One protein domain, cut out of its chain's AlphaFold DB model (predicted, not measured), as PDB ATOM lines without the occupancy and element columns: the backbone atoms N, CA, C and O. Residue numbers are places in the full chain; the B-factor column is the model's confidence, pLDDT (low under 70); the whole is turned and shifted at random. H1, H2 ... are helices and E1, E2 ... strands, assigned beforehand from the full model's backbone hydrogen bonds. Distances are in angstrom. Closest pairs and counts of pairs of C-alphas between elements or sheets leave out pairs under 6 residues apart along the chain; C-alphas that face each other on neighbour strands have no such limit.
ATOM      1  N   LEU A 334     -52.865  19.720  19.026       90.25
ATOM      2  CA  LEU A 334     -52.061  18.538  19.336       90.25
ATOM      3  C   LEU A 334     -52.598  17.325  18.576       90.25
ATOM      4  O   LEU A 334     -53.820  17.164  18.452       90.25
ATOM      5  N   GLU A 335     -51.712  16.440  18.127       87.50
ATOM      6  CA  GLU A 335     -52.137  15.145  17.607       87.50
ATOM      7  C   GLU A 335     -52.609  14.250  18.760       87.50
ATOM      8  O   GLU A 335     -52.007  14.190  19.834       87.50
ATOM      9  N   LYS A 336     -53.713  13.523  18.557       79.88
ATOM     10  CA  LYS A 336     -54.184  12.556  19.556       79.88
ATOM     11  C   LYS A 336     -53.221  11.372  19.591       79.88
ATOM     12  O   LYS A 336     -53.255  10.512  18.712       79.88
ATOM     13  N   ARG A 337     -52.386  11.312  20.626       82.69
ATOM     14  CA  ARG A 337     -51.477  10.191  20.894       82.69
ATOM     15  C   ARG A 337     -52.030   9.281  21.988       82.69
ATOM     16  O   ARG A 337     -52.802   9.703  22.847       82.69
ATOM     17  N   ALA A 338     -51.630   8.011  21.951       80.19
ATOM     18  CA  ALA A 338     -51.867   7.107  23.070       80.19
ATOM     19  C   ALA A 338     -51.122   7.631  24.305       80.19
ATOM     20  O   ALA A 338     -49.976   8.071  24.192       80.19
ATOM     21  N   LYS A 339     -51.769   7.574  25.473       76.62
ATOM     22  CA  LYS A 339     -51.156   8.002  26.733       76.62
ATOM     23  C   LYS A 339     -49.869   7.211  26.969       76.62
ATOM     24  O   LYS A 339     -49.893   5.980  26.970       76.62
ATOM     25  N   ARG A 340     -48.755   7.917  27.163       72.38
ATOM     26  CA  ARG A 340     -47.461   7.326  27.521       72.38
ATOM     27  C   ARG A 340     -47.165   7.666  28.975       72.38
ATOM     28  O   ARG A 340     -47.204   8.829  29.358       72.38
ATOM     29  N   VAL A 341     -46.849   6.654  29.778       75.12
ATOM     30  CA  VAL A 341     -46.442   6.834  31.179       75.12
ATOM     31  C   VAL A 341     -44.928   7.037  31.215       75.12
ATOM     32  O   VAL A 341     -44.184   6.138  31.592       75.12
ATOM     33  N   LEU A 342     -44.467   8.189  30.726       86.44
ATOM     34  CA  LEU A 342     -43.075   8.612  30.881       86.44
ATOM     35  C   LEU A 342     -42.986   9.645  32.003       86.44
ATOM     36  O   LEU A 342     -43.820  10.550  32.088       86.44
ATOM     37  N   THR A 343     -41.978   9.511  32.859       88.94
ATOM     38  CA  THR A 343     -41.666  10.525  33.871       88.94
ATOM     39  C   THR A 343     -41.040  11.755  33.213       88.94
ATOM     40  O   THR A 343     -40.518  11.687  32.099       88.94
ATOM     41  N   LEU A 344     -41.062  12.893  33.911       88.69
ATOM     42  CA  LEU A 344     -40.409  14.117  33.442       88.69
ATOM     43  C   LEU A 344     -38.924  13.882  33.119       88.69
ATOM     44  O   LEU A 344     -38.454  14.279  32.058       88.69
ATOM     45  N   GLU A 345     -38.214  13.164  33.990       88.88
ATOM     46  CA  GLU A 345     -36.800  12.809  33.809       88.88
ATOM     47  C   GLU A 345     -36.572  11.997  32.530       88.88
ATOM     48  O   GLU A 345     -35.662  12.296  31.759       88.88
ATOM     49  N   GLN A 346     -37.434  11.012  32.262       90.56
ATOM     50  CA  GLN A 346     -37.360  10.208  31.041       90.56
ATOM     51  C   GLN A 346     -37.590  11.056  29.788       90.56
ATOM     52  O   GLN A 346     -36.922  10.843  28.782       90.56
ATOM     53  N   ILE A 347     -38.501  12.034  29.841       90.19
ATOM     54  CA  ILE A 347     -38.759  12.953  28.724       90.19
ATOM     55  C   ILE A 347     -37.567  13.897  28.503       90.19
ATOM     56  O   ILE A 347     -37.183  14.143  27.361       90.19
ATOM     57  N   MET A 348     -36.955  14.402  29.578       87.88
ATOM     58  CA  MET A 348     -35.777  15.278  29.517       87.88
ATOM     59  C   MET A 348     -34.539  14.578  28.945       87.88
ATOM     60  O   MET A 348     -33.701  15.243  28.336       87.88
ATOM     61  N   GLN A 349     -34.434  13.258  29.119       89.12
ATOM     62  CA  GLN A 349     -33.354  12.426  28.577       89.12
ATOM     63  C   GLN A 349     -33.526  12.076  27.089       89.12
ATOM     64  O   GLN A 349     -32.628  11.478  26.503       89.12
ATOM     65  N   ILE A 350     -34.656  12.424  26.457       87.75
ATOM     66  CA  ILE A 350     -34.845  12.189  25.021       87.75
ATOM     67  C   ILE A 350     -33.929  13.127  24.229       87.75
ATOM     68  O   ILE A 350     -34.069  14.355  24.293       87.75
ATOM     69  N   GLU A 351     -33.034  12.522  23.450       83.81
ATOM     70  CA  GLU A 351     -32.055  13.225  22.626       83.81
ATOM     71  C   GLU A 351     -32.715  14.138  21.568       83.81
ATOM     72  O   GLU A 351     -33.802  13.834  21.055       83.81
ATOM     73  N   PRO A 352     -32.088  15.280  21.230       82.69
ATOM     74  CA  PRO A 352     -32.516  16.118  20.115       82.69
ATOM     75  C   PRO A 352     -32.416  15.395  18.759       82.69
ATOM     76  O   PRO A 352     -31.554  14.541  18.558       82.69
ATOM     77  N   ASP A 353     -33.262  15.768  17.801       77.00
ATOM     78  CA  ASP A 353     -33.236  15.202  16.448       77.00
ATOM     79  C   ASP A 353     -32.090  15.797  15.600       77.00
ATOM     80  O   ASP A 353     -31.731  16.968  15.736       77.00
ATOM     81  N   GLY A 354     -31.553  14.988  14.674       57.19
ATOM     82  CA  GLY A 354     -30.598  15.395  13.631       57.19
ATOM     83  C   GLY A 354     -29.142  14.945  13.845       57.19
ATOM     84  O   GLY A 354     -28.608  15.003  14.947       57.19
ATOM     85  N   GLN A 355     -28.475  14.529  12.757       47.19
ATOM     86  CA  GLN A 355     -27.005  14.468  12.665       47.19
ATOM     87  C   GLN A 355     -26.463  15.849  12.240       47.19
ATOM     88  O   GLN A 355     -27.152  16.555  11.497       47.19
ATOM     89  N   PRO A 366     -30.611  21.924  20.704       80.81
ATOM     90  CA  PRO A 366     -31.068  21.078  21.811       80.81
ATOM     91  C   PRO A 366     -32.597  21.056  21.967       80.81
ATOM     92  O   PRO A 366     -33.159  20.119  22.541       80.81
ATOM     93  N   ASP A 367     -33.270  22.066  21.426       85.88
ATOM     94  CA  ASP A 367     -34.708  22.280  21.546       85.88
ATOM     95  C   ASP A 367     -35.517  21.408  20.572       85.88
ATOM     96  O   ASP A 367     -36.664  21.064  20.861       85.88
ATOM     97  N   VAL A 368     -34.927  20.975  19.454       88.94
ATOM     98  CA  VAL A 368     -35.633  20.233  18.396       88.94
ATOM     99  C   VAL A 368     -35.582  18.729  18.667       88.94
ATOM    100  O   VAL A 368     -34.509  18.138  18.667       88.94
ATOM    101  N   SER A 369     -36.732  18.100  18.905       91.31
ATOM    102  CA  SER A 369     -36.885  16.643  19.022       91.31
ATOM    103  C   SER A 369     -38.344  16.249  18.817       91.31
ATOM    104  O   SER A 369     -39.203  16.519  19.664       91.31
ATOM    105  N   LYS A 370     -38.633  15.563  17.716       90.38
ATOM    106  CA  LYS A 370     -39.949  15.021  17.399       90.38
ATOM    107  C   LYS A 370     -40.360  13.951  18.399       90.38
ATOM    108  O   LYS A 370     -41.486  13.989  18.884       90.38
ATOM    109  N   LEU A 371     -39.450  13.048  18.777       90.56
ATOM    110  CA  LEU A 371     -39.740  12.000  19.767       90.56
ATOM    111  C   LEU A 371     -40.131  12.590  21.125       90.56
ATOM    112  O   LEU A 371     -41.064  12.104  21.770       90.56
ATOM    113  N   ARG A 372     -39.447  13.656  21.549       92.50
ATOM    114  CA  ARG A 372     -39.765  14.358  22.795       92.50
ATOM    115  C   ARG A 372     -41.079  15.117  22.695       92.50
ATOM    116  O   ARG A 372     -41.874  15.069  23.628       92.50
ATOM    117  N   TYR A 373     -41.338  15.767  21.561       93.50
ATOM    118  CA  TYR A 373     -42.614  16.433  21.308       93.50
ATOM    119  C   TYR A 373     -43.784  15.437  21.371       93.50
ATOM    120  O   TYR A 373     -44.753  15.670  22.089       93.50
ATOM    121  N   GLU A 374     -43.660  14.278  20.720       92.75
ATOM    122  CA  GLU A 374     -44.651  13.193  20.778       92.75
ATOM    123  C   GLU A 374     -44.824  12.627  22.198       92.75
ATOM    124  O   GLU A 374     -45.928  12.243  22.592       92.75
ATOM    125  N   ALA A 375     -43.751  12.570  22.993       93.06
ATOM    126  CA  ALA A 375     -43.833  12.178  24.399       93.06
ATOM    127  C   ALA A 375     -44.632  13.193  25.236       93.06
ATOM    128  O   ALA A 375     -45.427  12.783  26.083       93.06
ATOM    129  N   LEU A 376     -44.479  14.496  24.970       94.44
ATOM    130  CA  LEU A 376     -45.279  15.550  25.603       94.44
ATOM    131  C   LEU A 376     -46.755  15.482  25.185       94.44
ATOM    132  O   LEU A 376     -47.626  15.627  26.038       94.44
ATOM    133  N   GLU A 377     -47.056  15.193  23.915       94.00
ATOM    134  CA  GLU A 377     -48.436  14.956  23.451       94.00
ATOM    135  C   GLU A 377     -49.107  13.772  24.165       94.00
ATOM    136  O   GLU A 377     -50.317  13.781  24.391       94.00
ATOM    137  N   GLY A 378     -48.324  12.753  24.531       91.38
ATOM    138  CA  GLY A 378     -48.790  11.586  25.280       91.38
ATOM    139  C   GLY A 378     -48.871  11.778  26.801       91.38
ATOM    140  O   GLY A 378     -49.353  10.864  27.475       91.38
ATOM    141  N   SER A 379     -48.407  12.911  27.344       93.56
ATOM    142  CA  SER A 379     -48.352  13.192  28.787       93.56
ATOM    143  C   SER A 379     -49.580  13.970  29.264       93.56
ATOM    144  O   SER A 379     -49.865  15.069  28.789       93.56
ATOM    145  N   GLU A 380     -50.283  13.441  30.270       92.50
ATOM    146  CA  GLU A 380     -51.453  14.113  30.855       92.50
ATOM    147  C   GLU A 380     -51.097  15.471  31.476       92.50
ATOM    148  O   GLU A 380     -51.848  16.433  31.316       92.50
ATOM    149  N   ILE A 381     -49.935  15.571  32.130       93.62
ATOM    150  CA  ILE A 381     -49.480  16.798  32.795       93.62
ATOM    151  C   ILE A 381     -49.148  17.873  31.755       93.62
ATOM    152  O   ILE A 381     -49.617  19.005  31.871       93.62
ATOM    153  N   ALA A 382     -48.381  17.526  30.715       94.88
ATOM    154  CA  ALA A 382     -47.979  18.476  29.675       94.88
ATOM    155  C   ALA A 382     -49.189  18.992  28.877       94.88
ATOM    156  O   ALA A 382     -49.311  20.195  28.634       94.88
ATOM    157  N   VAL A 383     -50.125  18.102  28.528       93.81
ATOM    158  CA  VAL A 383     -51.370  18.473  27.839       93.81
ATOM    159  C   VAL A 383     -52.259  19.348  28.728       93.81
ATOM    160  O   VAL A 383     -52.788  20.353  28.246       93.81
ATOM    161  N   ALA A 384     -52.392  19.029  30.022       93.50
ATOM    162  CA  ALA A 384     -53.148  19.850  30.971       93.50
ATOM    163  C   ALA A 384     -52.527  21.246  31.149       93.50
ATOM    164  O   ALA A 384     -53.249  22.246  31.112       93.50
ATOM    165  N   LEU A 385     -51.196  21.327  31.274       94.81
ATOM    166  CA  LEU A 385     -50.453  22.588  31.330       94.81
ATOM    167  C   LEU A 385     -50.696  23.436  30.082       94.81
ATOM    168  O   LEU A 385     -51.086  24.600  30.212       94.81
ATOM    169  N   ARG A 386     -50.520  22.856  28.885       94.81
ATOM    170  CA  ARG A 386     -50.770  23.555  27.617       94.81
ATOM    171  C   ARG A 386     -52.211  24.044  27.556       94.81
ATOM    172  O   ARG A 386     -52.418  25.238  27.401       94.81
ATOM    173  N   SER A 387     -53.191  23.164  27.760       93.06
ATOM    174  CA  SER A 387     -54.616  23.507  27.671       93.06
ATOM    175  C   SER A 387     -55.015  24.659  28.599       93.06
ATOM    176  O   SER A 387     -55.705  25.579  28.165       93.06
ATOM    177  N   MET A 388     -54.551  24.642  29.849       91.88
ATOM    178  CA  MET A 388     -54.837  25.697  30.819       91.88
ATOM    179  C   MET A 388     -54.154  27.023  30.468       91.88
ATOM    180  O   MET A 388     -54.768  28.078  30.619       91.88
ATOM    181  N   LEU A 389     -52.885  26.994  30.049       93.12
ATOM    182  CA  LEU A 389     -52.115  28.207  29.745       93.12
ATOM    183  C   LEU A 389     -52.494  28.824  28.396       93.12
ATOM    184  O   LEU A 389     -52.234  30.005  28.162       93.12
ATOM    185  N   THR A 390     -53.125  28.046  27.519       91.62
ATOM    186  CA  THR A 390     -53.569  28.495  26.200       91.62
ATOM    187  C   THR A 390     -55.081  28.687  26.092       91.62
ATOM    188  O   THR A 390     -55.596  28.835  24.984       91.62
ATOM    189  N   GLU A 391     -55.800  28.685  27.218       87.69
ATOM    190  CA  GLU A 391     -57.247  28.898  27.265       87.69
ATOM    191  C   GLU A 391     -57.610  30.252  26.599       87.69
ATOM    192  O   GLU A 391     -57.071  31.299  26.993       87.69
ATOM    193  N   PRO A 392     -58.469  30.267  25.556       79.88
ATOM    194  CA  PRO A 392     -58.812  31.490  24.834       79.88
ATOM    195  C   PRO A 392     -59.412  32.554  25.754       79.88
ATOM    196  O   PRO A 392     -60.243  32.251  26.605       79.88
ATOM    197  N   LYS A 393     -59.010  33.818  25.560       73.81
ATOM    198  CA  LYS A 393     -59.464  34.972  26.362       73.81
ATOM    199  C   LYS A 393     -59.240  34.823  27.882       73.81
ATOM    200  O   LYS A 393     -59.834  35.576  28.649       73.81
ATOM    201  N   SER A 394     -58.386  33.896  28.328       78.50
ATOM    202  CA  SER A 394     -58.056  33.758  29.749       78.50
ATOM    203  C   SER A 394     -56.948  34.743  30.161       78.50
ATOM    204  O   SER A 394     -56.042  35.010  29.363       78.50
ATOM    205  N   PRO A 395     -57.006  35.304  31.383       82.75
ATOM    206  CA  PRO A 395     -55.946  36.165  31.892       82.75
ATOM    207  C   PRO A 395     -54.653  35.366  32.134       82.75
ATOM    208  O   PRO A 395     -54.718  34.148  32.344       82.75
ATOM    209  N   PRO A 396     -53.488  36.041  32.158       89.88
ATOM    210  CA  PRO A 396     -52.224  35.421  32.539       89.88
ATOM    211  C   PRO A 396     -52.326  34.681  33.881       89.88
ATOM    212  O   PRO A 396     -53.008  35.145  34.796       89.88
ATOM    213  N   LYS A 397     -51.658  33.529  33.999       92.81
ATOM    214  CA  LYS A 397     -51.808  32.606  35.136       92.81
ATOM    215  C   LYS A 397     -50.606  32.640  36.067       92.81
ATOM    216  O   LYS A 397     -49.459  32.571  35.626       92.81
ATOM    217  N   THR A 398     -50.868  32.707  37.363       93.81
ATOM    218  CA  THR A 398     -49.860  32.565  38.418       93.81
ATOM    219  C   THR A 398     -49.509  31.096  38.646       93.81
ATOM    220  O   THR A 398     -50.322  30.200  38.415       93.81
ATOM    221  N   ILE A 399     -48.321  30.832  39.196       91.25
ATOM    222  CA  ILE A 399     -47.918  29.467  39.562       91.25
ATOM    223  C   ILE A 399     -48.864  28.811  40.586       91.25
ATOM    224  O   ILE A 399     -49.114  27.612  40.520       91.25
ATOM    225  N   LYS A 400     -49.458  29.605  41.488       91.25
ATOM    226  CA  LYS A 400     -50.419  29.116  42.489       91.25
ATOM    227  C   LYS A 400     -51.706  28.611  41.837       91.25
ATOM    228  O   LYS A 400     -52.191  27.546  42.203       91.25
ATOM    229  N   GLU A 401     -52.237  29.332  40.849       92.88
ATOM    230  CA  GLU A 401     -53.420  28.895  40.092       92.88
ATOM    231  C   GLU A 401     -53.135  27.626  39.280       92.88
ATOM    232  O   GLU A 401     -53.970  26.720  39.232       92.88
ATOM    233  N   ILE A 402     -51.938  27.536  38.685       93.38
ATOM    234  CA  ILE A 402     -51.465  26.337  37.979       93.38
ATOM    235  C   ILE A 402     -51.437  25.141  38.935       93.38
ATOM    236  O   ILE A 402     -52.023  24.097  38.643       93.38
ATOM    237  N   GLN A 403     -50.813  25.304  40.102       93.19
ATOM    238  CA  GLN A 403     -50.709  24.252  41.110       93.19
ATOM    239  C   GLN A 403     -52.084  23.813  41.632       93.19
ATOM    240  O   GLN A 403     -52.324  22.620  41.801       93.19
ATOM    241  N   GLN A 404     -53.015  24.750  41.836       92.62
ATOM    242  CA  GLN A 404     -54.385  24.434  42.249       92.62
ATOM    243  C   GLN A 404     -55.121  23.582  41.206       92.62
ATOM    244  O   GLN A 404     -55.718  22.560  41.563       92.62
ATOM    245  N   ARG A 405     -55.045  23.945  39.915       89.50
ATOM    246  CA  ARG A 405     -55.652  23.156  38.823       89.50
ATOM    247  C   ARG A 405     -54.985  21.782  38.651       89.50
ATOM    248  O   ARG A 405     -55.668  20.816  38.319       89.50
ATOM    249  N   LEU A 406     -53.686  21.666  38.929       92.56
ATOM    250  CA  LEU A 406     -52.919  20.413  38.855       92.56
ATOM    251  C   LEU A 406     -52.837  19.647  40.187       92.56
ATOM    252  O   LEU A 406     -52.068  18.694  40.304       92.56
ATOM    253  N   SER A 407     -53.640  20.015  41.187       91.19
ATOM    254  CA  SER A 407     -53.582  19.446  42.544       91.19
ATOM    255  C   SER A 407     -53.723  17.920  42.599       91.19
ATOM    256  O   SER A 407     -53.113  17.273  43.449       91.19
ATOM    257  N   HIS A 408     -54.458  17.325  41.656       91.50
ATOM    258  CA  HIS A 408     -54.614  15.874  41.526       91.50
ATOM    259  C   HIS A 408     -53.302  15.136  41.208       91.50
ATOM    260  O   HIS A 408     -53.152  13.983  41.609       91.50
ATOM    261  N   PHE A 409     -52.335  15.799  40.565       89.69
ATOM    262  CA  PHE A 409     -50.999  15.253  40.308       89.69
ATOM    263  C   PHE A 409     -50.034  15.419  41.493       89.69
ATOM    264  O   PHE A 409     -48.948  14.850  41.463       89.69
ATOM    265  N   LYS A 410     -50.417  16.170  42.539       91.69
ATOM    266  CA  LYS A 410     -49.612  16.422  43.754       91.69
ATOM    267  C   LYS A 410     -48.200  16.966  43.480       91.69
ATOM    268  O   LYS A 410     -47.265  16.638  44.201       91.69
ATOM    269  N   LEU A 411     -48.067  17.815  42.461       90.69
ATOM    270  CA  LEU A 411     -46.792  18.428  42.085       90.69
ATOM    271  C   LEU A 411     -46.430  19.600  43.009       90.69
ATOM    272  O   LEU A 411     -47.289  20.409  43.394       90.69
ATOM    273  N   ASN A 412     -45.145  19.724  43.326       90.56
ATOM    274  CA  ASN A 412     -44.586  20.906  43.977       90.56
ATOM    275  C   ASN A 412     -44.284  22.029  42.956       90.56
ATOM    276  O   ASN A 412     -44.390  21.840  41.744       90.56
ATOM    277  N   GLU A 413     -43.940  23.228  43.442       89.06
ATOM    278  CA  GLU A 413     -43.683  24.392  42.576       89.06
ATOM    279  C   GLU A 413     -42.499  24.159  41.618       89.06
ATOM    280  O   GLU A 413     -42.572  24.517  40.442       89.06
ATOM    281  N   ASP A 414     -41.432  23.515  42.099       88.56
ATOM    282  CA  ASP A 414     -40.223  23.250  41.316       88.56
ATOM    283  C   ASP A 414     -40.490  22.260  40.177       88.56
ATOM    284  O   ASP A 414     -40.061  22.493  39.048       88.56
ATOM    285  N   GLU A 415     -41.239  21.186  40.430       91.06
ATOM    286  CA  GLU A 415     -41.640  20.210  39.410       91.06
ATOM    287  C   GLU A 415     -42.456  20.870  38.297       91.06
ATOM    288  O   GLU A 415     -42.230  20.602  37.115       91.06
ATOM    289  N   ILE A 416     -43.373  21.775  38.654       93.12
ATOM    290  CA  ILE A 416     -44.171  22.519  37.674       93.12
ATOM    291  C   ILE A 416     -43.266  23.390  36.794       93.12
ATOM    292  O   ILE A 416     -43.465  23.418  35.578       93.12
ATOM    293  N   TYR A 417     -42.256  24.068  37.356       92.56
ATOM    294  CA  TYR A 417     -41.324  24.852  36.539       92.56
ATOM    295  C   TYR A 417     -40.532  23.994  35.558       92.56
ATOM    296  O   TYR A 417     -40.430  24.381  34.398       92.56
ATOM    297  N   HIS A 418     -40.033  22.826  35.972       92.62
ATOM    298  CA  HIS A 418     -39.305  21.942  35.057       92.62
ATOM    299  C   HIS A 418     -40.213  21.414  33.936       92.62
ATOM    300  O   HIS A 418     -39.798  21.357  32.779       92.62
ATOM    301  N   TRP A 419     -41.482  21.105  34.228       94.50
ATOM    302  CA  TRP A 419     -42.454  20.784  33.176       94.50
ATOM    303  C   TRP A 419     -42.629  21.938  32.183       94.50
ATOM    304  O   TRP A 419     -42.667  21.704  30.973       94.50
ATOM    305  N   ILE A 420     -42.722  23.178  32.671       94.56
ATOM    306  CA  ILE A 420     -42.832  24.370  31.820       94.56
ATOM    307  C   ILE A 420     -41.551  24.573  30.998       94.56
ATOM    308  O   ILE A 420     -41.657  24.850  29.803       94.56
ATOM    309  N   ASP A 421     -40.365  24.384  31.581       92.44
ATOM    310  CA  ASP A 421     -39.076  24.469  30.879       92.44
ATOM    311  C   ASP A 421     -39.035  23.489  29.695       92.44
ATOM    312  O   ASP A 421     -38.804  23.894  28.554       92.44
ATOM    313  N   VAL A 422     -39.387  22.218  29.916       93.31
ATOM    314  CA  VAL A 422     -39.398  21.200  28.849       93.31
ATOM    315  C   VAL A 422     -40.449  21.495  27.779       93.31
ATOM    316  O   VAL A 422     -40.170  21.362  26.581       93.31
ATOM    317  N   CYS A 423     -41.647  21.917  28.189       94.69
ATOM    318  CA  CYS A 423     -42.723  22.276  27.265       94.69
ATOM    319  C   CYS A 423     -42.365  23.502  26.413       94.69
ATOM    320  O   CYS A 423     -42.766  23.579  25.254       94.69
ATOM    321  N   THR A 424     -41.630  24.463  26.972       93.12
ATOM    322  CA  THR A 424     -41.280  25.707  26.274       93.12
ATOM    323  C   THR A 424     -40.038  25.588  25.400       93.12
ATOM    324  O   THR A 424     -39.969  26.255  24.367       93.12
ATOM    325  N   ALA A 425     -39.110  24.696  25.750       90.50
ATOM    326  CA  ALA A 425     -37.942  24.386  24.935       90.50
ATOM    327  C   ALA A 425     -38.270  23.447  23.761       90.50
ATOM    328  O   ALA A 425     -37.752  23.622  22.667       90.50
ATOM    329  N   THR A 426     -39.138  22.444  23.941       92.94
ATOM    330  CA  THR A 426     -39.283  21.368  22.944       92.94
ATOM    331  C   THR A 426     -40.040  21.802  21.687       92.94
ATOM    332  O   THR A 426     -41.216  22.161  21.753       92.94
ATOM    333  N   LYS A 427     -39.401  21.666  20.520       92.25
ATOM    334  CA  LYS A 427     -39.983  21.847  19.181       92.25
ATOM    335  C   LYS A 427     -39.996  20.527  18.403       92.25
ATOM    336  O   LYS A 427     -39.055  19.747  18.551       92.25
ATOM    337  N   PRO A 428     -40.995  20.288  17.535       90.50
ATOM    338  CA  PRO A 428     -41.007  19.100  16.689       90.50
ATOM    339  C   PRO A 428     -40.020  19.224  15.517       90.50
ATOM    340  O   PRO A 428     -39.383  18.242  15.167       90.50
ATOM    341  N   ASN A 429     -39.851  20.430  14.957       89.12
ATOM    342  CA  ASN A 429     -38.893  20.766  13.899       89.12
ATOM    343  C   ASN A 429     -38.315  22.176  14.134       89.12
ATOM    344  O   ASN A 429     -38.853  22.951  14.923       89.12
ATOM    345  N   GLU A 430     -37.253  22.552  13.415       83.69
ATOM    346  CA  GLU A 430     -36.581  23.858  13.574       83.69
ATOM    347  C   GLU A 430     -37.493  25.065  13.273       83.69
ATOM    348  O   GLU A 430     -37.438  26.077  13.976       83.69
ATOM    349  N   ASN A 431     -38.366  24.932  12.268       84.62
ATOM    350  CA  ASN A 431     -39.272  25.993  11.808       84.62
ATOM    351  C   ASN A 431     -40.626  26.017  12.532       84.62
ATOM    352  O   ASN A 431     -41.381  26.977  12.373       84.62
ATOM    353  N   ASP A 432     -40.939  24.978  13.309       86.81
ATOM    354  CA  ASP A 432     -42.218  24.863  14.002       86.81
ATOM    355  C   ASP A 432     -42.190  25.556  15.368       86.81
ATOM    356  O   ASP A 432     -41.141  25.798  15.980       86.81
ATOM    357  N   GLU A 433     -43.378  25.895  15.868       89.75
ATOM    358  CA  GLU A 433     -43.514  26.458  17.207       89.75
ATOM    359  C   GLU A 433     -43.267  25.387  18.284       89.75
ATOM    360  O   GLU A 433     -43.533  24.200  18.097       89.75
ATOM    361  N   ALA A 434     -42.745  25.822  19.434       92.75
ATOM    362  CA  ALA A 434     -42.541  24.945  20.582       92.75
ATOM    363  C   ALA A 434     -43.870  24.393  21.118       92.75
ATOM    364  O   ALA A 434     -44.941  24.969  20.894       92.75
ATOM    365  N   PHE A 435     -43.796  23.303  21.886       95.00
ATOM    366  CA  PHE A 435     -44.961  22.680  22.513       95.00
ATOM    367  C   PHE A 435     -45.731  23.667  23.403       95.00
ATOM    368  O   PHE A 435     -46.949  23.574  23.543       95.00
ATOM    369  N   LEU A 436     -45.067  24.656  23.986       94.69
ATOM    370  CA  LEU A 436     -45.726  25.718  24.721       94.69
ATOM    371  C   LEU A 436     -44.962  27.023  24.531       94.69
ATOM    372  O   LEU A 436     -43.798  27.129  24.882       94.69
ATOM    373  N   LYS A 437     -45.598  28.050  23.975       92.50
ATOM    374  CA  LYS A 437     -44.943  29.343  23.752       92.50
ATOM    375  C   LYS A 437     -45.439  30.340  24.785       92.50
ATOM    376  O   LYS A 437     -46.590  30.768  24.706       92.50
ATOM    377  N   LEU A 438     -44.591  30.699  25.748       92.06
ATOM    378  CA  LEU A 438     -44.963  31.558  26.875       92.06
ATOM    379  C   LEU A 438     -44.097  32.809  26.974       92.06
ATOM    380  O   LEU A 438     -42.945  32.844  26.547       92.06
ATOM    381  N   ARG A 439     -44.664  33.814  27.626       90.31
ATOM    382  CA  ARG A 439     -43.970  34.916  28.275       90.31
ATOM    383  C   ARG A 439     -44.181  34.778  29.777       90.31
ATOM    384  O   ARG A 439     -45.299  34.540  30.222       90.31
ATOM    385  N   ALA A 440     -43.111  34.960  30.539       91.06
ATOM    386  CA  ALA A 440     -43.168  35.058  31.989       91.06
ATOM    387  C   ALA A 440     -42.970  36.507  32.428       91.06
ATOM    388  O   ALA A 440     -42.052  37.182  31.961       91.06
ATOM    389  N   HIS A 441     -43.808  36.953  33.354       91.12
ATOM    390  CA  HIS A 441     -43.728  38.270  33.974       91.12
ATOM    391  C   HIS A 441     -43.237  38.115  35.412       91.12
ATOM    392  O   HIS A 441     -43.911  37.488  36.232       91.12
ATOM    393  N   TYR A 442     -42.059  38.665  35.701       88.94
ATOM    394  CA  TYR A 442     -41.468  38.699  37.038       88.94
ATOM    395  C   TYR A 442     -41.593  40.098  37.628       88.94
ATOM    396  O   TYR A 442     -41.443  41.091  36.919       88.94
TER     397      TYR A 442
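This is residues 334 to 355 and 366 to 442 of the 702 residues of the protein "Helicase ATP-binding domain-containing protein" of Pseudoalteromonas sp. BSi20429 (UniProt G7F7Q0). What does the model look like? It is a cluster of short helices, with H5, the longest, and H3 nearest the middle at about a right angle to each other, H4 by the first end of H5, and H1 and H2 by its other end. The strand E1 lies far out, on the other side of H5 from H1 and H2, and the unnamed stretch 426 to 437 leads to it. What is it made of? The printed part has 99 residues, with five named helices and then one named strand; it is mostly helix, with 48 of the 99 residues in named elements. How large is it? It is compact, with a radius of gyration of the C-alphas of 13.3 A, and only just elongated, with spans of 40 by 27 by 26 A.

Where is the longest helix? H5 is residues 413 to 425, 18.6 A long, from C-alpha 413 at (-43.683, 24.392, 42.576) to C-alpha 425 at (-37.942, 24.386, 24.935). Where are the other helices? H3 is residues 380 to 389, 14.2 A long, H2 is residues 370 to 377, 10.4 A long, and H4 is residues 399 to 405, 10.0 A long. H1 is residues 344 to 348, with C-alpha 344 at (-40.409, 14.117, 33.442). Where is the strand? E1 is residues 438 to 442, 12.9 A long, and ends with C-alpha 442 at (-41.468, 38.699, 37.038).

What touches H5? With residues 419 to 423 alone it only just touches H3, with 3 pairs of C-alphas within 8 A, the closest those of Ala 382 and Cys 423, 6.9 A apart; their lines are about perpendicular, at 81 degrees. With residues 413 to 416 alone it only just touches H4, also with 3 pairs, the closest C-alphas being those of Gln 403 and Glu 413, 7.2 A apart, at 84 degrees, about perpendicular. How do H1 and H2 stand? They touch, the closest C-alphas being those of Ile 347 and Arg 372, 6.2 A apart. H2 and H3 touch only at the corner, and only just, with 3 pairs, the closest C-alphas being those of Leu 376 and Ala 382, 5.7 A apart. What of E1 and the backbones? E1 pairs with no named strand, and is apart from H1, H2, H4 and, only just, H3, at 8.4 A. In H1, H2, H3, H4 and H5 every O i to N i+4 pair is within hydrogen-bond range.

Which C-alphas are farthest apart? Those of Gln 355 and Gln 404, 41.5 A apart. Is anything missing, and which link is long? Residues 356 to 365 are not printed, and C-alphas 355 and 366 are 12.0 A apart across this cut; the link from H5 to E1, 12 residues, is long. Where is confidence low? Residues 354 to 355 are under 70, and the mean pLDDT of the printed part is 88.8.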